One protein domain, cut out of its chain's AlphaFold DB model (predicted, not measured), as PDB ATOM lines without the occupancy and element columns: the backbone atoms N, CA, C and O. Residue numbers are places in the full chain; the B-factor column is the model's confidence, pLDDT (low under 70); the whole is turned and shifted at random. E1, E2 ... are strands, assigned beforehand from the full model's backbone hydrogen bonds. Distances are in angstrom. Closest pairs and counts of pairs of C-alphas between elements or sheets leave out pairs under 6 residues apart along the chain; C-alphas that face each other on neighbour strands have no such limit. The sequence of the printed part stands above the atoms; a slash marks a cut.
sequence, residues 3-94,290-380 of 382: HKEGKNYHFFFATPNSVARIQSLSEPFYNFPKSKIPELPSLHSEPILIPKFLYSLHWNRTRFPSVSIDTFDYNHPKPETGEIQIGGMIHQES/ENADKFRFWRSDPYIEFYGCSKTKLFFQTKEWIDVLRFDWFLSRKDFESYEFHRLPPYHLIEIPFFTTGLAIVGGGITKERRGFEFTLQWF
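What this domain is: This is residues 3 to 94 and 290 to 380 of the 382 residues of the protein "Flagellar motor switch protein FliG" of Leptospira ilyithenensis (UniProt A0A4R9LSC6). Three sheets form a stack: a twisted six-stranded sheet is in the middle, the small sheet E9 - E10 - E13 packs over part of one face and the small sheet E1 - E2 - E4 over part of the other. A fourth small sheet, E3 - E5 - E6, lies beyond E1 - E2 - E4 at one end of the longest axis. The 183 printed residues hold no named helix and 15 named strands, E1 to E15 along the chain; the class is all strand, with 88 residues, under half, in named elements. The large sheet has the order E7 - E8 - E15 - E14 - E11 - E12, and the four sheets are antiparallel. The whole is compact, with a radius of gyration of the C-alphas of 16.3 A and spans of 50 by 35 by 31 A.

Where its parts are: E1 is residues 3 to 5, beginning at C-alpha 3 (-25.299, -36.391, -52.340). E2 is 9 to 13, E3 23 to 26, E4 47 to 51, E5 55 to 59, E6 62 to 64 and E7 83 to 86. After the cut come E8, 295 to 299, E9, 304 to 309, E10, 313 to 318, and E11, 322 to 332, 28.0 A long from C-alpha 322 (-29.696, -36.177, -35.083). E12, 335 to 344, measures 26.9 A; E13 is 349 to 353; E14, 360 to 367, measures 23.0 A; E15, 372 to 379, measures 24.4 A and ends at C-alpha 379 (-53.542, -30.238, -39.476).

How they stand to each other: In the sheet E1 - E2 - E4, N 4 and O 11 of E1 and E2 are within hydrogen-bond range at 2.9 A, and N 10 and O 50 of E2 and E4 at 2.8 A. This sheet and the large one are face to face, 10.5 A centre to centre; the closest C-alphas of E4 and E14 are Pro 47 and Ile 366, 6.5 A apart. E3 and E5 pair by N 25 and O 56, 2.9 A; E3 and E4 are apart. In the large sheet E7 and E12 are edge strands; N 361 of E14 and O 377 of E15 are 2.9 A apart, and N 327 of E11 and O 339 of E12 2.8 A. The sheet E9 - E10 - E13 faces the large one at 9.4 A centre to centre; the closest C-alphas of E8 and E9 are Phe 297 and Phe 306, 6.6 A apart.

The domain as a whole: The C-alphas of Arg 61 and Ser 94, the two farthest apart, are 53.5 A apart. Residues 95 to 289 are not printed; C-alphas 94 and 290 are 9.1 A apart across the cut. The links E3 to E4 and E6 to E7 are long. The mean pLDDT of the printed part is 83.7, with residues 14 to 21, 39, 41 to 47 and 72 to 81 under 70.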
ATOM      1  N   HIS A   3     -23.971 -36.958 -52.106       86.50
ATOM      2  CA  HIS A   3     -25.299 -36.391 -52.340       86.50
ATOM      3  C   HIS A   3     -26.319 -37.524 -52.314       86.50
ATOM      4  O   HIS A   3     -26.113 -38.547 -52.968       86.50
ATOM      5  N   LYS A   4     -27.397 -37.343 -51.553       88.69
ATOM      6  CA  LYS A   4     -28.594 -38.182 -51.604       88.69
ATOM      7  C   LYS A   4     -29.777 -37.279 -51.927       88.69
ATOM      8  O   LYS A   4     -29.996 -36.259 -51.272       88.69
ATOM      9  N   GLU A   5     -30.524 -37.648 -52.955       89.06
ATOM     10  CA  GLU A   5     -31.742 -36.941 -53.322       89.06
ATOM     11  C   GLU A   5     -32.910 -37.391 -52.434       89.06
ATOM     12  O   GLU A   5     -33.165 -38.587 -52.308       89.06
ATOM     13  N   GLY A   6     -33.578 -36.426 -51.795       89.12
ATOM     14  CA  GLY A   6     -34.870 -36.595 -51.131       89.12
ATOM     15  C   GLY A   6     -36.023 -36.015 -51.954       89.12
ATOM     16  O   GLY A   6     -35.820 -35.445 -53.037       89.12
ATOM     17  N   LYS A   7     -37.241 -36.148 -51.427       89.81
ATOM     18  CA  LYS A   7     -38.485 -35.632 -52.012       89.81
ATOM     19  C   LYS A   7     -38.555 -34.107 -51.944       89.81
ATOM     20  O   LYS A   7     -38.761 -33.470 -52.973       89.81
ATOM     21  N   ASN A   8     -38.316 -33.535 -50.766       92.19
ATOM     22  CA  ASN A   8     -38.398 -32.106 -50.451       92.19
ATOM     23  C   ASN A   8     -37.036 -31.466 -50.177       92.19
ATOM     24  O   ASN A   8     -36.879 -30.261 -50.378       92.19
ATOM     25  N   TYR A   9     -36.047 -32.255 -49.756       93.62
ATOM     26  CA  TYR A   9     -34.699 -31.788 -49.447       93.62
ATOM     27  C   TYR A   9     -33.644 -32.528 -50.260       93.62
ATOM     28  O   TYR A   9     -33.767 -33.705 -50.598       93.62
ATOM     29  N   HIS A  10     -32.548 -31.836 -50.543       92.31
ATOM     30  CA  HIS A  10     -31.297 -32.486 -50.895       92.31
ATOM     31  C   HIS A  10     -30.444 -32.675 -49.643       92.31
ATOM     32  O   HIS A  10     -30.247 -31.732 -48.873       92.31
ATOM     33  N   PHE A  11     -29.904 -33.883 -49.485       91.25
ATOM     34  CA  PHE A  11     -29.019 -34.249 -48.388       91.25
ATOM     35  C   PHE A  11     -27.579 -34.289 -48.888       91.25
ATOM     36  O   PHE A  11     -27.239 -35.075 -49.779       91.25
ATOM     37  N   PHE A  12     -26.720 -33.459 -48.305       85.00
ATOM     38  CA  PHE A  12     -25.296 -33.439 -48.619       85.00
ATOM     39  C   PHE A  12     -24.479 -33.823 -47.392       85.00
ATOM     40  O   PHE A  12     -24.528 -33.167 -46.358       85.00
ATOM     41  N   PHE A  13     -23.680 -34.875 -47.523       79.81
ATOM     42  CA  PHE A  13     -22.780 -35.346 -46.476       79.81
ATOM     43  C   PHE A  13     -21.361 -34.911 -46.816       79.81
ATOM     44  O   PHE A  13     -20.724 -35.449 -47.731       79.81
ATOM     45  N   ALA A  14     -20.860 -33.912 -46.100       69.25
ATOM     46  CA  ALA A  14     -19.502 -33.425 -46.265       69.25
ATOM     47  C   ALA A  14     -18.514 -34.220 -45.397       69.25
ATOM     48  O   ALA A  14     -18.836 -34.713 -44.319       69.25
ATOM     49  N   THR A  15     -17.281 -34.351 -45.879       60.09
ATOM     50  CA  THR A  15     -16.133 -34.698 -45.030       60.09
ATOM     51  C   THR A  15     -15.319 -33.433 -44.769       60.09
ATOM     52  O   THR A  15     -15.417 -32.505 -45.574       60.09
ATOM     53  N   PRO A  16     -14.476 -33.390 -43.722       52.59
ATOM     54  CA  PRO A  16     -13.588 -32.250 -43.469       52.59
ATOM     55  C   PRO A  16     -12.733 -31.841 -44.684       52.59
ATOM     56  O   PRO A  16     -12.465 -30.666 -44.879       52.59
ATOM     57  N   ASN A  17     -12.392 -32.796 -45.558       48.53
ATOM     58  CA  ASN A  17     -11.592 -32.564 -46.770       48.53
ATOM     59  C   ASN A  17     -12.436 -32.337 -48.042       48.53
ATOM     60  O   ASN A  17     -11.907 -32.350 -49.153       48.53
ATOM     61  N   SER A  18     -13.763 -32.220 -47.929       49.00
ATOM     62  CA  SER A  18     -14.640 -32.054 -49.091       49.00
ATOM     63  C   SER A  18     -14.713 -30.589 -49.523       49.00
ATOM     64  O   SER A  18     -15.461 -29.814 -48.936       49.00
ATOM     65  N   VAL A  19     -14.033 -30.227 -50.615       50.09
ATOM     66  CA  VAL A  19     -14.307 -28.971 -51.330       50.09
ATOM     67  C   VAL A  19     -15.570 -29.165 -52.155       50.09
ATOM     68  O   VAL A  19     -15.621 -29.964 -53.092       50.09
ATOM     69  N   ALA A  20     -16.624 -28.472 -51.770       51.94
ATOM     70  CA  ALA A  20     -17.929 -28.675 -52.348       51.94
ATOM     71  C   ALA A  20     -18.159 -27.755 -53.553       51.94
ATOM     72  O   ALA A  20     -18.121 -26.534 -53.427       51.94
ATOM     73  N   ARG A  21     -18.434 -28.333 -54.726       57.53
ATOM     74  CA  ARG A  21     -18.921 -27.601 -55.909       57.53
ATOM     75  C   ARG A  21     -20.430 -27.776 -56.057       57.53
ATOM     76  O   ARG A  21     -20.887 -28.338 -57.047       57.53
ATOM     77  N   ILE A  22     -21.192 -27.355 -55.053       70.88
ATOM     78  CA  ILE A  22     -22.637 -27.173 -55.225       70.88
ATOM     79  C   ILE A  22     -22.806 -25.752 -55.746       70.88
ATOM     80  O   ILE A  22     -22.474 -24.802 -55.041       70.88
ATOM     81  N   GLN A  23     -23.258 -25.608 -56.988       77.38
ATOM     82  CA  GLN A  23     -23.740 -24.315 -57.462       77.38
ATOM     83  C   GLN A  23     -25.242 -24.277 -57.210       77.38
ATOM     84  O   GLN A  23     -25.943 -25.259 -57.446       77.38
ATOM     85  N   SER A  24     -25.728 -23.158 -56.708       83.25
ATOM     86  CA  SER A  24     -27.124 -22.983 -56.330       83.25
ATOM     87  C   SER A  24     -27.580 -21.604 -56.757       83.25
ATOM     88  O   SER A  24     -26.858 -20.631 -56.550       83.25
ATOM     89  N   LEU A  25     -28.786 -21.522 -57.298       86.06
ATOM     90  CA  LEU A  25     -29.452 -20.272 -57.623       86.06
ATOM     91  C   LEU A  25     -30.740 -20.178 -56.804       86.06
ATOM     92  O   LEU A  25     -31.508 -21.142 -56.760       86.06
ATOM     93  N   SER A  26     -30.980 -19.028 -56.168       88.56
ATOM     94  CA  SER A  26     -32.256 -18.716 -55.514       88.56
ATOM     95  C   SER A  26     -33.341 -18.517 -56.582       88.56
ATOM     96  O   SER A  26     -33.562 -17.441 -57.150       88.56
ATOM     97  N   GLU A  27     -34.001 -19.623 -56.894       90.69
ATOM     98  CA  GLU A  27     -35.037 -19.752 -57.913       90.69
ATOM     99  C   GLU A  27     -36.231 -20.451 -57.251       90.69
ATOM    100  O   GLU A  27     -36.481 -21.624 -57.517       90.69
ATOM    101  N   PRO A  28     -36.922 -19.784 -56.306       91.56
ATOM    102  CA  PRO A  28     -37.985 -20.423 -55.547       91.56
ATOM    103  C   PRO A  28     -39.134 -20.848 -56.463       91.56
ATOM    104  O   PRO A  28     -39.552 -20.092 -57.338       91.56
ATOM    105  N   PHE A  29     -39.657 -22.054 -56.240       91.94
ATOM    106  CA  PHE A  29     -40.792 -22.588 -56.995       91.94
ATOM    107  C   PHE A  29     -42.075 -21.787 -56.721       91.94
ATOM    108  O   PHE A  29     -42.874 -21.527 -57.620       91.94
ATOM    109  N   TYR A  30     -42.269 -21.367 -55.469       89.69
ATOM    110  CA  TYR A  30     -43.347 -20.457 -55.085       89.69
ATOM    111  C   TYR A  30     -42.868 -19.003 -55.108       89.69
ATOM    112  O   TYR A  30     -41.674 -18.720 -55.137       89.69
ATOM    113  N   ASN A  31     -43.805 -18.054 -55.065       87.25
ATOM    114  CA  ASN A  31     -43.486 -16.626 -55.071       87.25
ATOM    115  C   ASN A  31     -42.962 -16.162 -53.695       87.25
ATOM    116  O   ASN A  31     -43.671 -15.470 -52.962       87.25
ATOM    117  N   PHE A  32     -41.746 -16.593 -53.348       84.00
ATOM    118  CA  PHE A  32     -41.006 -16.171 -52.164       84.00
ATOM    119  C   PHE A  32     -40.116 -14.962 -52.480       84.00
ATOM    120  O   PHE A  32     -39.475 -14.929 -53.536       84.00
ATOM    121  N   PRO A  33     -39.997 -13.987 -51.561       81.94
ATOM    122  CA  PRO A  33     -39.023 -12.916 -51.704       81.94
ATOM    123  C   PRO A  33     -37.605 -13.497 -51.719       81.94
ATOM    124  O   PRO A  33     -37.170 -14.086 -50.731       81.94
ATOM    125  N   LYS A  34     -36.859 -13.302 -52.814       82.00
ATOM    126  CA  LYS A  34     -35.474 -13.796 -52.927       82.00
ATOM    127  C   LYS A  34     -34.563 -13.265 -51.820       82.00
ATOM    128  O   LYS A  34     -33.676 -13.980 -51.383       82.00
ATOM    129  N   SER A  35     -34.832 -12.058 -51.322       77.25
ATOM    130  CA  SER A  35     -34.113 -11.448 -50.198       77.25
ATOM    131  C   SER A  35     -34.267 -12.199 -48.871       77.25
ATOM    132  O   SER A  35     -33.442 -12.021 -47.984       77.25
ATOM    133  N   LYS A  36     -35.312 -13.025 -48.715       73.62
ATOM    134  CA  LYS A  36     -35.509 -13.880 -47.534       73.62
ATOM    135  C   LYS A  36     -34.846 -15.255 -47.679       73.62
ATOM    136  O   LYS A  36     -34.829 -16.014 -46.717       73.62
ATOM    137  N   ILE A  37     -34.351 -15.603 -48.867       81.25
ATOM    138  CA  ILE A  37     -33.753 -16.911 -49.135       81.25
ATOM    139  C   ILE A  37     -32.266 -16.836 -48.772       81.25
ATOM    140  O   ILE A  37     -31.553 -16.033 -49.373       81.25
ATOM    141  N   PRO A  38     -31.775 -17.661 -47.829       73.94
ATOM    142  CA  PRO A  38     -30.361 -17.677 -47.479       73.94
ATOM    143  C   PRO A  38     -29.480 -17.967 -48.694       73.94
ATOM    144  O   PRO A  38     -29.791 -18.852 -49.498       73.94
ATOM    145  N   GLU A  39     -28.361 -17.263 -48.821       69.25
ATOM    146  CA  GLU A  39     -27.366 -17.585 -49.837       69.25
ATOM    147  C   GLU A  39     -26.606 -18.864 -49.461       69.25
ATOM    148  O   GLU A  39     -26.136 -19.052 -48.340       69.25
ATOM    149  N   LEU A  40     -26.486 -19.762 -50.432       73.12
ATOM    150  CA  LEU A  40     -25.655 -20.962 -50.375       73.12
ATOM    151  C   LEU A  40     -24.327 -20.656 -51.099       73.12
ATOM    152  O   LEU A  40     -24.328 -19.829 -52.010       73.12
ATOM    153  N   PRO A  41     -23.186 -21.301 -50.769       55.53
ATOM    154  CA  PRO A  41     -23.088 -22.592 -50.085       55.53
ATOM    155  C   PRO A  41     -22.824 -22.543 -48.574       55.53
ATOM    156  O   PRO A  41     -21.904 -21.855 -48.143       55.53
ATOM    157  N   SER A  42     -23.497 -23.397 -47.797       49.88
ATOM    158  CA  SER A  42     -23.268 -23.652 -46.359       49.88
ATOM    159  C   SER A  42     -22.318 -24.841 -46.091       49.88
ATOM    160  O   SER A  42     -22.590 -25.700 -45.262       49.88
ATOM    161  N   LEU A  43     -21.208 -24.978 -46.825       42.88
ATOM    162  CA  LEU A  43     -20.471 -26.256 -46.894       42.88
ATOM    163  C   LEU A  43     -19.287 -26.347 -45.921       42.88
ATOM    164  O   LEU A  43     -18.289 -25.703 -46.213       42.88
ATOM    165  N   HIS A  44     -19.369 -27.183 -44.864       45.09
ATOM    166  CA  HIS A  44     -18.276 -27.740 -44.016       45.09
ATOM    167  C   HIS A  44     -18.673 -29.096 -43.395       45.09
ATOM    168  O   HIS A  44     -19.707 -29.621 -43.775       45.09
ATOM    169  N   SER A  45     -17.843 -29.683 -42.513       48.09
ATOM    170  CA  SER A  45     -17.868 -31.051 -41.934       48.09
ATOM    171  C   SER A  45     -19.189 -31.587 -41.355       48.09
ATOM    172  O   SER A  45     -19.203 -32.714 -40.858       48.09
ATOM    173  N   GLU A  46     -20.275 -30.825 -41.414       57.66
ATOM    174  CA  GLU A  46     -21.604 -31.232 -40.976       57.66
ATOM    175  C   GLU A  46     -22.505 -31.605 -42.170       57.66
ATOM    176  O   GLU A  46     -22.264 -31.197 -43.313       57.66
ATOM    177  N   PRO A  47     -23.528 -32.438 -41.944       69.31
ATOM    178  CA  PRO A  47     -24.526 -32.726 -42.960       69.31
ATOM    179  C   PRO A  47     -25.371 -31.490 -43.312       69.31
ATOM    180  O   PRO A  47     -25.696 -30.697 -42.440       69.31
ATOM    181  N   ILE A  48     -25.747 -31.323 -44.582       80.94
ATOM    182  CA  ILE A  48     -26.451 -30.126 -45.072       80.94
ATOM    183  C   ILE A  48     -27.779 -30.513 -45.703       80.94
ATOM    184  O   ILE A  48     -27.857 -31.457 -46.495       80.94
ATOM    185  N   LEU A  49     -28.802 -29.732 -45.364       88.75
ATOM    186  CA  LEU A  49     -30.161 -29.840 -45.870       88.75
ATOM    187  C   LEU A  49     -30.453 -28.643 -46.768       88.75
ATOM    188  O   LEU A  49     -30.405 -27.504 -46.310       88.75
ATOM    189  N   ILE A  50     -30.763 -28.891 -48.040       91.00
ATOM    190  CA  ILE A  50     -31.140 -27.829 -48.980       91.00
ATOM    191  C   ILE A  50     -32.594 -28.034 -49.420       91.00
ATOM    192  O   ILE A  50     -32.869 -29.050 -50.064       91.00
ATOM    193  N   PRO A  51     -33.516 -27.100 -49.120       92.38
ATOM    194  CA  PRO A  51     -34.906 -27.196 -49.559       92.38
ATOM    195  C   PRO A  51     -35.033 -27.103 -51.085       92.38
ATOM    196  O   PRO A  51     -34.676 -26.094 -51.697       92.38
ATOM    197  N   LYS A  52     -35.597 -28.135 -51.718       93.38
ATOM    198  CA  LYS A  52     -35.744 -28.233 -53.183       93.38
ATOM    199  C   LYS A  52     -36.684 -27.183 -53.768       93.38
ATOM    200  O   LYS A  52     -36.588 -26.844 -54.939       93.38
ATOM    201  N   PHE A  53     -37.590 -26.645 -52.962       92.50
ATOM    202  CA  PHE A  53     -38.570 -25.652 -53.397       92.50
ATOM    203  C   PHE A  53     -38.041 -24.210 -53.393       92.50
ATOM    204  O   PHE A  53     -38.743 -23.310 -53.854       92.50
ATOM    205  N   LEU A  54     -36.823 -23.969 -52.893       92.06
ATOM    206  CA  LEU A  54     -36.208 -22.633 -52.849       92.06
ATOM    207  C   LEU A  54     -35.066 -22.451 -53.847       92.06
ATOM    208  O   LEU A  54     -34.786 -21.322 -54.258       92.06
ATOM    209  N   TYR A  55     -34.399 -23.542 -54.220       92.38
ATOM    210  CA  TYR A  55     -33.144 -23.484 -54.958       92.38
ATOM    211  C   TYR A  55     -33.164 -24.368 -56.196       92.38
ATOM    212  O   TYR A  55     -33.629 -25.504 -56.173       92.38
ATOM    213  N   SER A  56     -32.556 -23.849 -57.254       91.94
ATOM    214  CA  SER A  56     -32.128 -24.599 -58.430       91.94
ATOM    215  C   SER A  56     -30.666 -24.970 -58.213       91.94
ATOM    216  O   SER A  56     -29.828 -24.087 -58.014       91.94
ATOM    217  N   LEU A  57     -30.353 -26.263 -58.173       90.31
ATOM    218  CA  LEU A  57     -29.019 -26.768 -57.857       90.31
ATOM    219  C   LEU A  57     -28.321 -27.337 -59.087       90.31
ATOM    220  O   LEU A  57     -28.926 -27.962 -59.953       90.31
ATOM    221  N   HIS A  58     -27.005 -27.187 -59.125       86.56
ATOM    222  CA  HIS A  58     -26.133 -27.888 -60.047       86.56
ATOM    223  C   HIS A  58     -25.073 -28.647 -59.254       86.56
ATOM    224  O   HIS A  58     -24.274 -28.065 -58.513       86.56
ATOM    225  N   TRP A  59     -25.088 -29.969 -59.405       83.25
ATOM    226  CA  TRP A  59     -24.183 -30.881 -58.722       83.25
ATOM    227  C   TRP A  59     -23.750 -31.992 -59.671       83.25
ATOM    228  O   TRP A  59     -24.570 -32.600 -60.353       83.25
ATOM    229  N   ASN A  60     -22.444 -32.268 -59.705       81.19
ATOM    230  CA  ASN A  60     -21.853 -33.331 -60.522       81.19
ATOM    231  C   ASN A  60     -22.310 -33.318 -61.999       81.19
ATOM    232  O   ASN A  60     -22.614 -34.360 -62.572       81.19
ATOM    233  N   ARG A  61     -22.359 -32.125 -62.612       81.31
ATOM    234  CA  ARG A  61     -22.832 -31.877 -63.993       81.31
ATOM    235  C   ARG A  61     -24.327 -32.122 -64.232       81.31
ATOM    236  O   ARG A  61     -24.790 -31.908 -65.349       81.31
ATOM    237  N   THR A  62     -25.091 -32.478 -63.206       87.50
ATOM    238  CA  THR A  62     -26.551 -32.597 -63.263       87.50
ATOM    239  C   THR A  62     -27.196 -31.337 -62.702       87.50
ATOM    240  O   THR A  62     -26.754 -30.799 -61.684       87.50
ATOM    241  N   ARG A  63     -28.243 -30.845 -63.371       90.75
ATOM    242  CA  ARG A  63     -29.077 -29.746 -62.872       90.75
ATOM    243  C   ARG A  63     -30.341 -30.315 -62.232       90.75
ATOM    244  O   ARG A  63     -31.037 -31.107 -62.856       90.75
ATOM    245  N   PHE A  64     -30.638 -29.852 -61.028       92.69
ATOM    246  CA  PHE A  64     -31.851 -30.132 -60.275       92.69
ATOM    247  C   PHE A  64     -32.635 -28.816 -60.168       92.69
ATOM    248  O   PHE A  64     -32.225 -27.938 -59.408       92.69
ATOM    249  N   PRO A  65     -33.686 -28.608 -60.980       94.69
ATOM    250  CA  PRO A  65     -34.500 -27.401 -60.883       94.69
ATOM    251  C   PRO A  65     -35.243 -27.362 -59.546       94.69
ATOM    252  O   PRO A  65     -35.429 -28.401 -58.904       94.69
ATOM    253  N   SER A  66     -35.702 -26.176 -59.150       93.75
ATOM    254  CA  SER A  66     -36.612 -26.087 -58.016       93.75
ATOM    255  C   SER A  66     -37.941 -26.767 -58.341       93.75
ATOM    256  O   SER A  66     -38.430 -26.721 -59.473       93.75
ATOM    257  N   VAL A  67     -38.518 -27.436 -57.347       93.88
ATOM    258  CA  VAL A  67     -39.749 -28.225 -57.507       93.88
ATOM    259  C   VAL A  67     -40.759 -27.899 -56.419       93.88
ATOM    260  O   VAL A  67     -40.404 -27.374 -55.365       93.88
ATOM    261  N   SER A  68     -42.031 -28.206 -56.673       91.12
ATOM    262  CA  SER A  68     -43.073 -28.108 -55.653       91.12
ATOM    263  C   SER A  68     -42.767 -29.020 -54.471       91.12
ATOM    264  O   SER A  68     -42.159 -30.076 -54.631       91.12
ATOM    265  N   ILE A  69     -43.267 -28.637 -53.301       88.50
ATOM    266  CA  ILE A  69     -43.225 -29.492 -52.118       88.50
ATOM    267  C   ILE A  69     -44.081 -30.731 -52.378       88.50
ATOM    268  O   ILE A  69     -45.242 -30.621 -52.775       88.50
ATOM    269  N   ASP A  70     -43.510 -31.898 -52.113       85.00
ATOM    270  CA  ASP A  70     -44.219 -33.163 -52.032       85.00
ATOM    271  C   ASP A  70     -44.774 -33.333 -50.610       85.00
ATOM    272  O   ASP A  70     -44.056 -33.661 -49.660       85.00
ATOM    273  N   THR A  71     -46.067 -33.055 -50.450       77.12
ATOM    274  CA  THR A  71     -46.823 -33.410 -49.248       77.12
ATOM    275  C   THR A  71     -47.785 -34.534 -49.593       77.12
ATOM    276  O   THR A  71     -48.573 -34.387 -50.527       77.12
ATOM    277  N   PHE A  72     -47.773 -35.621 -48.825       69.75
ATOM    278  CA  PHE A  72     -48.715 -36.716 -49.039       69.75
ATOM    279  C   PHE A  72     -50.160 -36.240 -48.849       69.75
ATOM    280  O   PHE A  72     -50.472 -35.564 -47.869       69.75
ATOM    281  N   ASP A  73     -51.022 -36.584 -49.809       61.59
ATOM    282  CA  ASP A  73     -52.459 -36.319 -49.739       61.59
ATOM    283  C   ASP A  73     -53.130 -37.323 -48.792       61.59
ATOM    284  O   ASP A  73     -52.864 -38.528 -48.825       61.59
ATOM    285  N   TYR A  74     -54.056 -36.813 -47.988       52.53
ATOM    286  CA  TYR A  74     -54.949 -37.570 -47.126       52.53
ATOM    287  C   TYR A  74     -55.730 -38.662 -47.879       52.53
ATOM    288  O   TYR A  74     -55.940 -39.750 -47.345       52.53
ATOM    289  N   ASN A  75     -56.141 -38.401 -49.126       52.25
ATOM    290  CA  ASN A  75     -56.992 -39.322 -49.893       52.25
ATOM    291  C   ASN A  75     -56.225 -40.478 -50.552       52.25
ATOM    292  O   ASN A  75     -56.832 -41.454 -51.001       52.25
ATOM    293  N   HIS A  76     -54.894 -40.401 -50.591       54.47
ATOM    294  CA  HIS A  76     -54.038 -41.421 -51.190       54.47
ATOM    295  C   HIS A  76     -52.848 -41.746 -50.278       54.47
ATOM    296  O   HIS A  76     -51.697 -41.502 -50.645       54.47
ATOM    297  N   PRO A  77     -53.092 -42.362 -49.103       52.25
ATOM    298  CA  PRO A  77     -52.069 -42.678 -48.113       52.25
ATOM    299  C   PRO A  77     -51.259 -43.916 -48.516       52.25
ATOM    300  O   PRO A  77     -51.001 -44.782 -47.689       52.25
ATOM    301  N   LYS A  78     -50.872 -44.049 -49.788       51.72
ATOM    302  CA  LYS A  78     -49.867 -45.029 -50.201       51.72
ATOM    303  C   LYS A  78     -48.511 -44.330 -50.230       51.72
ATOM    304  O   LYS A  78     -48.080 -43.919 -51.308       51.72
ATOM    305  N   PRO A  79     -47.819 -44.164 -49.089       54.84
ATOM    306  CA  PRO A  79     -46.406 -43.886 -49.162       54.84
ATOM    307  C   PRO A  79     -45.768 -45.136 -49.761       54.84
ATOM    308  O   PRO A  79     -45.808 -46.208 -49.167       54.84
ATOM    309  N   GLU A  80     -45.202 -45.024 -50.962       57.06
ATOM    310  CA  GLU A  80     -44.380 -46.107 -51.520       57.06
ATOM    311  C   GLU A  80     -43.239 -46.472 -50.545       57.06
ATOM    312  O   GLU A  80     -42.798 -47.617 -50.511       57.06
ATOM    313  N   THR A  81     -42.842 -45.520 -49.684       63.88
ATOM    314  CA  THR A  81     -41.943 -45.671 -48.531       63.88
ATOM    315  C   THR A  81     -42.285 -44.629 -47.444       63.88
ATOM    316  O   THR A  81     -42.177 -43.429 -47.712       63.88
ATOM    317  N   GLY A  82     -42.709 -45.037 -46.240       73.62
ATOM    318  CA  GLY A  82     -42.913 -44.146 -45.077       73.62
ATOM    319  C   GLY A  82     -44.085 -44.537 -44.162       73.62
ATOM    320  O   GLY A  82     -44.888 -45.400 -44.504       73.62
ATOM    321  N   GLU A  83     -44.195 -43.875 -43.008       84.69
ATOM    322  CA  GLU A  83     -45.216 -44.108 -41.979       84.69
ATOM    323  C   GLU A  83     -46.052 -42.849 -41.724       84.69
ATOM    324  O   GLU A  83     -45.546 -41.727 -41.786       84.69
ATOM    325  N   ILE A  84     -47.336 -43.036 -41.402       87.44
ATOM    326  CA  ILE A  84     -48.236 -41.959 -40.978       87.44
ATOM    327  C   ILE A  84     -48.588 -42.176 -39.510       87.44
ATOM    328  O   ILE A  84     -49.166 -43.199 -39.148       87.44
ATOM    329  N   GLN A  85     -48.292 -41.179 -38.685       89.06
ATOM    330  CA  GLN A  85     -48.774 -41.067 -37.319       89.06
ATOM    331  C   GLN A  85     -50.016 -40.162 -37.298       89.06
ATOM    332  O   GLN A  85     -49.997 -39.015 -37.755       89.06
ATOM    333  N   ILE A  86     -51.111 -40.702 -36.771       87.88
ATOM    334  CA  ILE A  86     -52.360 -39.980 -36.530       87.88
ATOM    335  C   ILE A  86     -52.321 -39.485 -35.088       87.88
ATOM    336  O   ILE A  86     -52.173 -40.295 -34.179       87.88
ATOM    337  N   GLY A  87     -52.462 -38.178 -34.882       88.88
ATOM    338  CA  GLY A  87     -52.381 -37.608 -33.542       88.88
ATOM    339  C   GLY A  87     -50.962 -37.482 -32.991       88.88
ATOM    340  O   GLY A  87     -49.977 -37.794 -33.660       88.88
ATOM    341  N   GLY A  88     -50.865 -36.967 -31.765       88.38
ATOM    342  CA  GLY A  88     -49.625 -36.922 -30.992       88.38
ATOM    343  C   GLY A  88     -49.370 -38.252 -30.284       88.38
ATOM    344  O   GLY A  88     -50.212 -39.136 -30.288       88.38
ATOM    345  N   MET A  89     -48.208 -38.408 -29.657       89.00
ATOM    346  CA  MET A  89     -47.994 -39.504 -28.702       89.00
ATOM    347  C   MET A  89     -48.811 -39.305 -27.418       89.00
ATOM    348  O   MET A  89     -49.148 -40.271 -26.743       89.00
ATOM    349  N   ILE A  90     -49.092 -38.044 -27.082       86.06
ATOM    350  CA  ILE A  90     -49.833 -37.617 -25.899       86.06
ATOM    351  C   ILE A  90     -51.090 -36.864 -26.325       86.06
ATOM    352  O   ILE A  90     -51.045 -36.018 -27.222       86.06
ATOM    353  N   HIS A  91     -52.195 -37.134 -25.630       78.38
ATOM    354  CA  HIS A  91     -53.496 -36.524 -25.885       78.38
ATOM    355  C   HIS A  91     -54.082 -35.977 -24.589       78.38
ATOM    356  O   HIS A  91     -54.288 -36.734 -23.652       78.38
ATOM    357  N   GLN A  92     -54.397 -34.678 -24.554       78.25
ATOM    358  CA  GLN A  92     -55.161 -34.062 -23.455       78.25
ATOM    359  C   GLN A  92     -54.610 -34.339 -22.038       78.25
ATOM    360  O   GLN A  92     -55.367 -34.465 -21.077       78.25
ATOM    361  N   GLU A  93     -53.287 -34.389 -21.888       84.62
ATOM    362  CA  GLU A  93     -52.626 -34.650 -20.608       84.62
ATOM    363  C   GLU A  93     -51.748 -33.475 -20.167       84.62
ATOM    364  O   GLU A  93     -51.202 -32.712 -20.969       84.62
ATOM    365  N   SER A  94     -51.604 -33.324 -18.851       84.94
ATOM    366  CA  SER A  94     -50.592 -32.454 -18.251       84.94
ATOM    367  C   SER A  94     -49.353 -33.284 -17.953       84.94
ATOM    368  O   SER A  94     -49.431 -34.193 -17.134       84.94
ATOM    369  N   GLU A 290     -52.940 -30.420 -25.711       90.88
ATOM    370  CA  GLU A 290     -54.291 -30.361 -26.261       90.88
ATOM    371  C   GLU A 290     -54.651 -31.656 -26.993       90.88
ATOM    372  O   GLU A 290     -53.872 -32.614 -27.032       90.88
ATOM    373  N   ASN A 291     -55.855 -31.701 -27.568       88.00
ATOM    374  CA  ASN A 291     -56.194 -32.790 -28.467       88.00
ATOM    375  C   ASN A 291     -55.409 -32.652 -29.783       88.00
ATOM    376  O   ASN A 291     -55.572 -31.681 -30.523       88.00
ATOM    377  N   ALA A 292     -54.585 -33.657 -30.068       89.44
ATOM    378  CA  ALA A 292     -53.771 -33.733 -31.263       89.44
ATOM    379  C   ALA A 292     -54.421 -34.528 -32.418       89.44
ATOM    380  O   ALA A 292     -53.819 -34.625 -33.480       89.44
ATOM    381  N   ASP A 293     -55.643 -35.055 -32.285       88.12
ATOM    382  CA  ASP A 293     -56.285 -35.956 -33.266       88.12
ATOM    383  C   ASP A 293     -56.435 -35.368 -34.674       88.12
ATOM    384  O   ASP A 293     -56.540 -36.107 -35.655       88.12
ATOM    385  N   LYS A 294     -56.427 -34.038 -34.798       88.19
ATOM    386  CA  LYS A 294     -56.471 -33.336 -36.087       88.19
ATOM    387  C   LYS A 294     -55.155 -33.362 -36.863       88.19
ATOM    388  O   LYS A 294     -55.131 -33.032 -38.046       88.19
ATOM    389  N   PHE A 295     -54.063 -33.732 -36.205       90.62
ATOM    390  CA  PHE A 295     -52.738 -33.740 -36.797       90.62
ATOM    391  C   PHE A 295     -52.469 -35.054 -37.531       90.62
ATOM    392  O   PHE A 295     -52.865 -36.147 -37.108       90.62
ATOM    393  N   ARG A 296     -51.777 -34.938 -38.659       90.06
ATOM    394  CA  ARG A 296     -51.268 -36.053 -39.455       90.06
ATOM    395  C   ARG A 296     -49.789 -35.818 -39.683       90.06
ATOM    396  O   ARG A 296     -49.410 -34.839 -40.322       90.06
ATOM    397  N   PHE A 297     -48.968 -36.700 -39.131       92.25
ATOM    398  CA  PHE A 297     -47.522 -36.628 -39.240       92.25
ATOM    399  C   PHE A 297     -47.021 -37.758 -40.127       92.25
ATOM    400  O   PHE A 297     -47.003 -38.918 -39.724       92.25
ATOM    401  N   TRP A 298     -46.638 -37.423 -41.353       91.38
ATOM    402  CA  TRP A 298     -45.958 -38.351 -42.239       91.38
ATOM    403  C   TRP A 298     -44.451 -38.267 -42.019       91.38
ATOM    404  O   TRP A 298     -43.896 -37.173 -41.907       91.38
ATOM    405  N   ARG A 299     -43.778 -39.415 -42.021       90.62
ATOM    406  CA  ARG A 299     -42.320 -39.514 -41.949       90.62
ATOM    407  C   ARG A 299     -41.814 -40.625 -42.856       90.62
ATOM    408  O   ARG A 299     -42.415 -41.689 -42.958       90.62
ATOM    409  N   SER A 300     -40.679 -40.385 -43.494       90.06
ATOM    410  CA  SER A 300     -39.977 -41.409 -44.282       90.06
ATOM    411  C   SER A 300     -39.311 -42.471 -43.404       90.06
ATOM    412  O   SER A 300     -39.318 -43.642 -43.766       90.06
ATOM    413  N   ASP A 301     -38.802 -42.071 -42.238       89.44
ATOM    414  CA  ASP A 301     -38.114 -42.925 -41.272       89.44
ATOM    415  C   ASP A 301     -38.541 -42.575 -39.829       89.44
ATOM    416  O   ASP A 301     -38.884 -41.421 -39.547       89.44
ATOM    417  N   PRO A 302     -38.452 -43.518 -38.871       89.75
ATOM    418  CA  PRO A 302     -38.919 -43.337 -37.495       89.75
ATOM    419  C   PRO A 302     -37.925 -42.589 -36.577       89.75
ATOM    420  O   PRO A 302     -37.919 -42.802 -35.367       89.75
ATOM    421  N   TYR A 303     -37.062 -41.712 -37.108       94.19
ATOM    422  CA  TYR A 303     -36.073 -40.979 -36.289       94.19
ATOM    423  C   TYR A 303     -36.670 -39.805 -35.504       94.19
ATOM    424  O   TYR A 303     -36.041 -39.301 -34.569       94.19
ATOM    425  N   ILE A 304     -37.869 -39.365 -35.883       94.88
ATOM    426  CA  ILE A 304     -38.613 -38.285 -35.242       94.88
ATOM    427  C   ILE A 304     -40.089 -38.671 -35.127       94.88
ATOM    428  O   ILE A 304     -40.636 -39.355 -35.997       94.88
ATOM    429  N   GLU A 305     -40.744 -38.244 -34.051       95.06
ATOM    430  CA  GLU A 305     -42.181 -38.443 -33.840       95.06
ATOM    431  C   GLU A 305     -42.844 -37.143 -33.425       95.06
ATOM    432  O   GLU A 305     -42.227 -36.295 -32.773       95.06
ATOM    433  N   PHE A 306     -44.123 -37.013 -33.757       95.50
ATOM    434  CA  PHE A 306     -44.919 -35.909 -33.259       95.50
ATOM    435  C   PHE A 306     -45.386 -36.233 -31.837       95.50
ATOM    436  O   PHE A 306     -46.196 -37.128 -31.621       95.50
ATOM    437  N   TYR A 307     -44.853 -35.530 -30.842       94.56
ATOM    438  CA  TYR A 307     -45.147 -35.829 -29.442       94.56
ATOM    439  C   TYR A 307     -46.520 -35.288 -29.029       94.56
ATOM    440  O   TYR A 307     -47.300 -35.993 -28.397       94.56
ATOM    441  N   GLY A 308     -46.836 -34.057 -29.427       93.88
ATOM    442  CA  GLY A 308     -48.126 -33.429 -29.159       93.88
ATOM    443  C   GLY A 308     -48.095 -31.921 -29.385       93.88
ATOM    444  O   GLY A 308     -47.056 -31.342 -29.713       93.88
ATOM    445  N   CYS A 309     -49.239 -31.271 -29.190       93.06
ATOM    446  CA  CYS A 309     -49.386 -29.821 -29.291       93.06
ATOM    447  C   CYS A 309     -49.881 -29.216 -27.977       93.06
ATOM    448  O   CYS A 309     -50.647 -29.833 -27.242       93.06
ATOM    449  N   SER A 310     -49.477 -27.983 -27.708       91.38
ATOM    450  CA  SER A 310     -50.135 -27.082 -26.765       91.38
ATOM    451  C   SER A 310     -50.824 -25.953 -27.539       91.38
ATOM    452  O   SER A 310     -50.708 -25.874 -28.764       91.38
ATOM    453  N   LYS A 311     -51.459 -25.017 -26.823       88.00
ATOM    454  CA  LYS A 311     -52.076 -23.810 -27.410       88.00
ATOM    455  C   LYS A 311     -51.169 -23.038 -28.367       88.00
ATOM    456  O   LYS A 311     -51.661 -22.388 -29.280       88.00
ATOM    457  N   THR A 312     -49.864 -23.037 -28.105       89.12
ATOM    458  CA  THR A 312     -48.904 -22.154 -28.783       89.12
ATOM    459  C   THR A 312     -47.646 -22.862 -29.259       89.12
ATOM    460  O   THR A 312     -46.762 -22.199 -29.800       89.12
ATOM    461  N   LYS A 313     -47.516 -24.179 -29.055       92.69
ATOM    462  CA  LYS A 313     -46.302 -24.927 -29.410       92.69
ATOM    463  C   LYS A 313     -46.611 -26.324 -29.930       92.69
ATOM    464  O   LYS A 313     -47.540 -26.975 -29.462       92.69
ATOM    465  N   LEU A 314     -45.776 -26.799 -30.843       94.19
ATOM    466  CA  LEU A 314     -45.700 -28.199 -31.241       94.19
ATOM    467  C   LEU A 314     -44.434 -28.824 -30.667       94.19
ATOM    468  O   LEU A 314     -43.387 -28.178 -30.610       94.19
ATOM    469  N   PHE A 315     -44.539 -30.090 -30.279       95.19
ATOM    470  CA  PHE A 315     -43.447 -30.850 -29.697       95.19
ATOM    471  C   PHE A 315     -43.127 -32.066 -30.556       95.19
ATOM    472  O   PHE A 315     -44.020 -32.832 -30.922       95.19
ATOM    473  N   PHE A 316     -41.842 -32.266 -30.833       96.19
ATOM    474  CA  PHE A 316     -41.339 -33.413 -31.585       96.19
ATOM    475  C   PHE A 316     -40.307 -34.165 -30.766       96.19
ATOM    476  O   PHE A 316     -39.403 -33.543 -30.210       96.19
ATOM    477  N   GLN A 317     -40.421 -35.489 -30.706       95.62
ATOM    478  CA  GLN A 317     -39.465 -36.339 -30.008       95.62
ATOM    479  C   GLN A 317     -38.452 -36.925 -30.988       95.62
ATOM    480  O   GLN A 317     -38.829 -37.550 -31.978       95.62
ATOM    481  N   THR A 318     -37.166 -36.786 -30.686       95.56
ATOM    482  CA  THR A 318     -36.102 -37.510 -31.388       95.56
ATOM    483  C   THR A 318     -36.046 -38.966 -30.916       95.56
ATOM    484  O   THR A 318     -36.203 -39.247 -29.730       95.56
ATOM    485  N   LYS A 319     -35.794 -39.921 -31.812       94.38
ATOM    486  CA  LYS A 319     -35.567 -41.339 -31.454       94.38
ATOM    487  C   LYS A 319     -34.112 -41.764 -31.558       94.38
ATOM    488  O   LYS A 319     -33.692 -42.677 -30.857       94.38
ATOM    489  N   GLU A 320     -33.340 -41.070 -32.382       94.00
ATOM    490  CA  GLU A 320     -31.911 -41.305 -32.569       94.00
ATOM    491  C   GLU A 320     -31.128 -39.998 -32.382       94.00
ATOM    492  O   GLU A 320     -31.707 -38.926 -32.191       94.00
ATOM    493  N   TRP A 321     -29.799 -40.080 -32.422       93.56
ATOM    494  CA  TRP A 321     -28.950 -38.897 -32.482       93.56
ATOM    495  C   TRP A 321     -29.065 -38.229 -33.855       93.56
ATOM    496  O   TRP A 321     -28.720 -38.829 -34.879       93.56
ATOM    497  N   ILE A 322     -29.508 -36.974 -33.869       92.75
ATOM    498  CA  ILE A 322     -29.696 -36.177 -35.083       92.75
ATOM    499  C   ILE A 322     -28.622 -35.090 -35.126       92.75
ATOM    500  O   ILE A 322     -28.509 -34.278 -34.205       92.75
ATOM    501  N   ASP A 323     -27.824 -35.075 -36.192       88.38
ATOM    502  CA  ASP A 323     -26.768 -34.077 -36.372       88.38
ATOM    503  C   ASP A 323     -27.353 -32.738 -36.810       88.38
ATOM    504  O   ASP A 323     -27.006 -31.713 -36.225       88.38
ATOM    505  N   VAL A 324     -28.268 -32.760 -37.784       89.38
ATOM    506  CA  VAL A 324     -28.961 -31.573 -38.299       89.38
ATOM    507  C   VAL A 324     -30.430 -31.900 -38.531       89.38
ATOM    508  O   VAL A 324     -30.757 -32.943 -39.097       89.38
ATOM    509  N   LEU A 325     -31.307 -30.998 -38.101       92.75
ATOM    510  CA  LEU A 325     -32.751 -31.070 -38.274       92.75
ATOM    511  C   LEU A 325     -33.274 -29.695 -38.675       92.75
ATOM    512  O   LEU A 325     -32.990 -28.708 -38.001       92.75
ATOM    513  N   ARG A 326     -34.065 -29.638 -39.743       92.88
ATOM    514  CA  ARG A 326     -34.682 -28.409 -40.234       92.88
ATOM    515  C   ARG A 326     -36.188 -28.584 -40.367       92.88
ATOM    516  O   ARG A 326     -36.652 -29.585 -40.909       92.88
ATOM    517  N   PHE A 327     -36.921 -27.578 -39.913       94.19
ATOM    518  CA  PHE A 327     -38.351 -27.412 -40.124       94.19
ATOM    519  C   PHE A 327     -38.571 -26.157 -40.959       94.19
ATOM    520  O   PHE A 327     -38.073 -25.093 -40.608       94.19
ATOM    521  N   ASP A 328     -39.337 -26.268 -42.032       92.25
ATOM    522  CA  ASP A 328     -39.858 -25.148 -42.801       92.25
ATOM    523  C   ASP A 328     -41.373 -25.070 -42.548       92.25
ATOM    524  O   ASP A 328     -42.160 -25.920 -42.977       92.25
ATOM    525  N   TRP A 329     -41.769 -24.067 -41.768       89.69
ATOM    526  CA  TRP A 329     -43.136 -23.793 -41.345       89.69
ATOM    527  C   TRP A 329     -43.859 -22.943 -42.380       89.69
ATOM    528  O   TRP A 329     -43.499 -21.786 -42.572       89.69
ATOM    529  N   PHE A 330     -44.932 -23.440 -42.990       87.19
ATOM    530  CA  PHE A 330     -45.672 -22.690 -44.005       87.19
ATOM    531  C   PHE A 330     -46.813 -21.886 -43.382       87.19
ATOM    532  O   PHE A 330     -47.848 -22.442 -43.019       87.19
ATOM    533  N   LEU A 331     -46.647 -20.562 -43.307       83.00
ATOM    534  CA  LEU A 331     -47.722 -19.629 -42.941       83.00
ATOM    535  C   LEU A 331     -48.671 -19.395 -44.124       83.00
ATOM    536  O   LEU A 331     -49.875 -19.234 -43.956       83.00
ATOM    537  N   SER A 332     -48.131 -19.387 -45.344       78.75
ATOM    538  CA  SER A 332     -48.898 -19.341 -46.588       78.75
ATOM    539  C   SER A 332     -48.110 -19.995 -47.726       78.75
ATOM    540  O   SER A 332     -46.951 -20.366 -47.566       78.75
ATOM    541  N   ARG A 333     -48.684 -20.068 -48.935       74.19
ATOM    542  CA  ARG A 333     -47.934 -20.514 -50.129       74.19
ATOM    543  C   ARG A 333     -46.750 -19.602 -50.494       74.19
ATOM    544  O   ARG A 333     -45.958 -19.981 -51.346       74.19
ATOM    545  N   LYS A 334     -46.670 -18.392 -49.930       78.12
ATOM    546  CA  LYS A 334     -45.656 -17.371 -50.249       78.12
ATOM    547  C   LYS A 334     -44.812 -16.954 -49.048       78.12
ATOM    548  O   LYS A 334     -43.951 -16.093 -49.201       78.12
ATOM    549  N   ASP A 335     -45.066 -17.514 -47.868       81.69
ATOM    550  CA  ASP A 335     -44.321 -17.163 -46.662       81.69
ATOM    551  C   ASP A 335     -44.132 -18.390 -45.777       81.69
ATOM    552  O   ASP A 335     -45.082 -19.140 -45.521       81.69
ATOM    553  N   PHE A 336     -42.895 -18.585 -45.339       86.25
ATOM    554  CA  PHE A 336     -42.509 -19.669 -44.454       86.25
ATOM    555  C   PHE A 336     -41.442 -19.191 -43.471       86.25
ATOM    556  O   PHE A 336     -40.715 -18.235 -43.745       86.25
ATOM    557  N   GLU A 337     -41.343 -19.880 -42.342       86.69
ATOM    558  CA  GLU A 337     -40.297 -19.673 -41.346       86.69
ATOM    559  C   GLU A 337     -39.461 -20.941 -41.197       86.69
ATOM    560  O   GLU A 337     -40.004 -22.041 -41.117       86.69
ATOM    561  N   SER A 338     -38.139 -20.794 -41.145       88.12
ATOM    562  CA  SER A 338     -37.228 -21.922 -40.948       88.12
ATOM    563  C   SER A 338     -36.755 -22.011 -39.507       88.12
ATOM    564  O   SER A 338     -36.305 -21.023 -38.928       88.12
ATOM    565  N   TYR A 339     -36.772 -23.223 -38.965       88.94
ATOM    566  CA  TYR A 339     -36.209 -23.560 -37.666       88.94
ATOM    567  C   TYR A 339     -35.166 -24.656 -37.853       88.94
ATOM    568  O   TYR A 339     -35.484 -25.749 -38.320       88.94
ATOM    569  N   GLU A 340     -33.920 -24.363 -37.494       87.31
ATOM    570  CA  GLU A 340     -32.795 -25.290 -37.618       87.31
ATOM    571  C   GLU A 340     -32.245 -25.654 -36.239       87.31
ATOM    572  O   GLU A 340     -32.105 -24.808 -35.350       87.31
ATOM    573  N   PHE A 341     -31.945 -26.938 -36.067       87.81
ATOM    574  CA  PHE A 341     -31.448 -27.518 -34.831       87.81
ATOM    575  C   PHE A 341     -30.270 -28.445 -35.127       87.81
ATOM    576  O   PHE A 341     -30.293 -29.213 -36.090       87.81
ATOM    577  N   HIS A 342     -29.266 -28.414 -34.251       85.62
ATOM    578  CA  HIS A 342     -28.030 -29.177 -34.407       85.62
ATOM    579  C   HIS A 342     -27.749 -30.030 -33.167       85.62
ATOM    580  O   HIS A 342     -28.045 -29.621 -32.040       85.62
ATOM    581  N   ARG A 343     -27.119 -31.195 -33.370       85.31
ATOM    582  CA  ARG A 343     -26.577 -32.071 -32.311       85.31
ATOM    583  C   ARG A 343     -27.611 -32.400 -31.228       85.31
ATOM    584  O   ARG A 343     -27.431 -32.117 -30.033       85.31
ATOM    585  N   LEU A 344     -28.711 -32.989 -31.677       89.56
ATOM    586  CA  LEU A 344     -29.856 -33.372 -30.865       89.56
ATOM    587  C   LEU A 344     -29.699 -34.827 -30.398       89.56
ATOM    588  O   LEU A 344     -29.662 -35.735 -31.232       89.56
ATOM    589  N   PRO A 345     -29.614 -35.082 -29.082       90.62
ATOM    590  CA  PRO A 345     -29.564 -36.443 -28.573       90.62
ATOM    591  C   PRO A 345     -30.915 -37.155 -28.735       90.62
ATOM    592  O   PRO A 345     -31.941 -36.484 -28.881       90.62
ATOM    593  N   PRO A 346     -30.949 -38.494 -28.638       92.88
ATOM    594  CA  PRO A 346     -32.198 -39.249 -28.667       92.88
ATOM    595  C   PRO A 346     -33.098 -38.915 -27.466       92.88
ATOM    596  O   PRO A 346     -32.628 -38.479 -26.407       92.88
ATOM    597  N   TYR A 347     -34.399 -39.140 -27.646       91.25
ATOM    598  CA  TYR A 347     -35.482 -38.972 -26.671       91.25
ATOM    599  C   TYR A 347     -35.650 -37.558 -26.113       91.25
ATOM    600  O   TYR A 347     -36.242 -37.373 -25.049       91.25
ATOM    601  N   HIS A 348     -35.142 -36.551 -26.824       91.38
ATOM    602  CA  HIS A 348     -35.378 -35.156 -26.479       91.38
ATOM    603  C   HIS A 348     -36.582 -34.627 -27.241       91.38
ATOM    604  O   HIS A 348     -36.794 -34.948 -28.409       91.38
ATOM    605  N   LEU A 349     -37.344 -33.785 -26.558       93.62
ATOM    606  CA  LEU A 349     -38.429 -33.022 -27.132       93.62
ATOM    607  C   LEU A 349     -37.909 -31.670 -27.605       93.62
ATOM    608  O   LEU A 349     -37.241 -30.941 -26.863       93.62
ATOM    609  N   ILE A 350     -38.251 -31.346 -28.841       93.88
ATOM    610  CA  ILE A 350     -37.953 -30.085 -29.502       93.88
ATOM    611  C   ILE A 350     -39.256 -29.316 -29.600       93.88
ATOM    612  O   ILE A 350     -40.275 -29.886 -29.992       93.88
ATOM    613  N   GLU A 351     -39.217 -28.039 -29.239       91.88
ATOM    614  CA  GLU A 351     -40.362 -27.151 -29.387       91.88
ATOM    615  C   GLU A 351     -40.225 -26.283 -30.635       91.88
ATOM    616  O   GLU A 351     -39.162 -25.721 -30.900       91.88
ATOM    617  N   ILE A 352     -41.328 -26.134 -31.360       92.06
ATOM    618  CA  ILE A 352     -41.505 -25.090 -32.371       92.06
ATOM    619  C   ILE A 352     -42.814 -24.338 -32.085       92.06
ATOM    620  O   ILE A 352     -43.745 -24.936 -31.533       92.06
ATOM    621  N   PRO A 353     -42.913 -23.035 -32.403       89.38
ATOM    622  CA  PRO A 353     -44.156 -22.281 -32.242       89.38
ATOM    623  C   PRO A 353     -45.313 -22.930 -33.008       89.38
ATOM    624  O   PRO A 353     -45.089 -23.478 -34.076       89.38
ATOM    625  N   PHE A 354     -46.538 -22.876 -32.481       88.94
ATOM    626  CA  PHE A 354     -47.753 -23.324 -33.163       88.94
ATOM    627  C   PHE A 354     -48.608 -22.121 -33.553       88.94
ATOM    628  O   PHE A 354     -49.102 -21.398 -32.686       88.94
ATOM    629  N   PHE A 355     -48.813 -21.946 -34.856       83.69
ATOM    630  CA  PHE A 355     -49.743 -20.968 -35.412       83.69
ATOM    631  C   PHE A 355     -50.910 -21.701 -36.065       83.69
ATOM    632  O   PHE A 355     -50.729 -22.406 -37.058       83.69
ATOM    633  N   THR A 356     -52.120 -21.513 -35.540       77.81
ATOM    634  CA  THR A 356     -53.330 -22.175 -36.058       77.81
ATOM    635  C   THR A 356     -53.605 -21.850 -37.526       77.81
ATOM    636  O   THR A 356     -54.139 -22.686 -38.244       77.81
ATOM    637  N   THR A 357     -53.187 -20.670 -37.989       78.69
ATOM    638  CA  THR A 357     -53.327 -20.206 -39.377       78.69
ATOM    639  C   THR A 357     -52.325 -20.819 -40.358       78.69
ATOM    640  O   THR A 357     -52.432 -20.563 -41.556       78.69
ATOM    641  N   GLY A 358     -51.336 -21.583 -39.881       79.44
ATOM    642  CA  GLY A 358     -50.370 -22.243 -40.758       79.44
ATOM    643  C   GLY A 358     -51.005 -23.365 -41.585       79.44
ATOM    644  O   GLY A 358     -52.054 -23.903 -41.240       79.44
ATOM    645  N   LEU A 359     -50.355 -23.706 -42.697       83.94
ATOM    646  CA  LEU A 359     -50.823 -24.722 -43.641       83.94
ATOM    647  C   LEU A 359     -50.258 -26.108 -43.327       83.94
ATOM    648  O   LEU A 359     -50.980 -27.101 -43.341       83.94
ATOM    649  N   ALA A 360     -48.944 -26.177 -43.129       89.56
ATOM    650  CA  ALA A 360     -48.212 -27.412 -42.895       89.56
ATOM    651  C   ALA A 360     -46.794 -27.096 -42.414       89.56
ATOM    652  O   ALA A 360     -46.299 -25.973 -42.547       89.56
ATOM    653  N   ILE A 361     -46.113 -28.122 -41.922       92.88
ATOM    654  CA  ILE A 361     -44.679 -28.098 -41.651       92.88
ATOM    655  C   ILE A 361     -44.045 -29.176 -42.498       92.88
ATOM    656  O   ILE A 361     -44.486 -30.322 -42.473       92.88
ATOM    657  N   VAL A 362     -43.006 -28.810 -43.225       93.56
ATOM    658  CA  VAL A 362     -42.190 -29.738 -44.002       93.56
ATOM    659  C   VAL A 362     -40.814 -29.723 -43.372       93.56
ATOM    660  O   VAL A 362     -40.341 -28.670 -42.955       93.56
ATOM    661  N   GLY A 363     -40.179 -30.876 -43.245       94.62
ATOM    662  CA  GLY A 363     -38.873 -30.934 -42.617       94.62
ATOM    663  C   GLY A 363     -38.023 -32.084 -43.103       94.62
ATOM    664  O   GLY A 363     -38.486 -33.032 -43.741       94.62
ATOM    665  N   GLY A 364     -36.740 -31.958 -42.802       95.00
ATOM    666  CA  GLY A 364     -35.715 -32.919 -43.155       95.00
ATOM    667  C   GLY A 364     -34.658 -32.979 -42.069       95.00
ATOM    668  O   GLY A 364     -34.466 -32.027 -41.310       95.00
ATOM    669  N   GLY A 365     -33.966 -34.105 -41.982       94.44
ATOM    670  CA  GLY A 365     -32.916 -34.304 -41.001       94.44
ATOM    671  C   GLY A 365     -31.870 -35.308 -41.452       94.44
ATOM    672  O   GLY A 365     -32.085 -36.096 -42.376       94.44
ATOM    673  N   ILE A 366     -30.715 -35.264 -40.796       93.44
ATOM    674  CA  ILE A 366     -29.628 -36.219 -40.984       93.44
ATOM    675  C   ILE A 366     -29.204 -36.765 -39.620       93.44
ATOM    676  O   ILE A 366     -28.874 -36.002 -38.711       93.44
ATOM    677  N   THR A 367     -29.199 -38.091 -39.479       92.75
ATOM    678  CA  THR A 367     -28.707 -38.769 -38.271       92.75
ATOM    679  C   THR A 367     -27.182 -38.758 -38.187       92.75
ATOM    680  O   THR A 367     -26.493 -38.535 -39.186       92.75
ATOM    681  N   LYS A 368     -26.643 -39.089 -37.007       87.62
ATOM    682  CA  LYS A 368     -25.193 -39.271 -36.791       87.62
ATOM    683  C   LYS A 368     -24.551 -40.253 -37.773       87.62
ATOM    684  O   LYS A 368     -23.397 -40.111 -38.169       87.62
ATOM    685  N   GLU A 369     -25.314 -41.262 -38.178       88.44
ATOM    686  CA  GLU A 369     -24.896 -42.288 -39.134       88.44
ATOM    687  C   GLU A 369     -25.055 -41.850 -40.596       88.44
ATOM    688  O   GLU A 369     -24.928 -42.665 -41.507       88.44
ATOM    689  N   ARG A 370     -25.315 -40.558 -40.842       87.00
ATOM    690  CA  ARG A 370     -25.491 -39.975 -42.179       87.00
ATOM    691  C   ARG A 370     -26.682 -40.565 -42.936       87.00
ATOM    692  O   ARG A 370     -26.681 -40.624 -44.165       87.00
ATOM    693  N   ARG A 371     -27.731 -40.968 -42.213       90.88
ATOM    694  CA  ARG A 371     -29.015 -41.357 -42.806       90.88
ATOM    695  C   ARG A 371     -29.900 -40.115 -42.898       90.88
ATOM    696  O   ARG A 371     -30.190 -39.482 -41.888       90.88
ATOM    697  N   GLY A 372     -30.255 -39.727 -44.122       92.94
ATOM    698  CA  GLY A 372     -31.166 -38.609 -44.386       92.94
ATOM    699  C   GLY A 372     -32.625 -39.060 -44.372       92.94
ATOM    700  O   GLY A 372     -32.915 -40.093 -44.984       92.94
ATOM    701  N   PHE A 373     -33.486 -38.277 -43.721       93.88
ATOM    702  CA  PHE A 373     -34.927 -38.497 -43.585       93.88
ATOM    703  C   PHE A 373     -35.716 -37.195 -43.766       93.88
ATOM    704  O   PHE A 373     -35.198 -36.096 -43.580       93.88
ATOM    705  N   GLU A 374     -36.986 -37.338 -44.111       94.06
ATOM    706  CA  GLU A 374     -37.965 -36.277 -44.367       94.06
ATOM    707  C   GLU A 374     -39.271 -36.555 -43.628       94.06
ATOM    708  O   GLU A 374     -39.619 -37.715 -43.380       94.06
ATOM    709  N   PHE A 375     -40.002 -35.491 -43.317       93.69
ATOM    710  CA  PHE A 375     -41.307 -35.561 -42.682       93.69
ATOM    711  C   PHE A 375     -42.185 -34.366 -43.056       93.69
ATOM    712  O   PHE A 375     -41.695 -33.308 -43.454       93.69
ATOM    713  N   THR A 376     -43.490 -34.541 -42.873       92.94
ATOM    714  CA  THR A 376     -44.494 -33.503 -43.081       92.94
ATOM    715  C   THR A 376     -45.555 -33.599 -41.991       92.94
ATOM    716  O   THR A 376     -46.117 -34.671 -41.767       92.94
ATOM    717  N   LEU A 377     -45.861 -32.483 -41.330       92.38
ATOM    718  CA  LEU A 377     -47.005 -32.354 -40.431       92.38
ATOM    719  C   LEU A 377     -48.088 -31.501 -41.089       92.38
ATOM    720  O   LEU A 377     -47.828 -30.370 -41.496       92.38
ATOM    721  N   GLN A 378     -49.308 -32.020 -41.126       89.50
ATOM    722  CA  GLN A 378     -50.507 -31.301 -41.550       89.50
ATOM    723  C   GLN A 378     -51.545 -31.321 -40.428       89.50
ATOM    724  O   GLN A 378     -51.579 -32.252 -39.619       89.50
ATOM    725  N   TRP A 379     -52.399 -30.303 -40.382       87.25
ATOM    726  CA  TRP A 379     -53.542 -30.238 -39.476       87.25
ATOM    727  C   TRP A 379     -54.739 -29.625 -40.186       87.25
ATOM    728  O   TRP A 379     -54.589 -28.790 -41.076       87.25
ATOM    729  N   PHE A 380     -55.928 -30.046 -39.775       75.12
ATOM    730  CA  PHE A 380     -57.182 -29.600 -40.365       75.12
ATOM    731  C   PHE A 380     -58.172 -29.311 -39.243       75.12
ATOM    732  O   PHE A 380     -58.372 -30.144 -38.361       75.12
TER     733      PHE A 380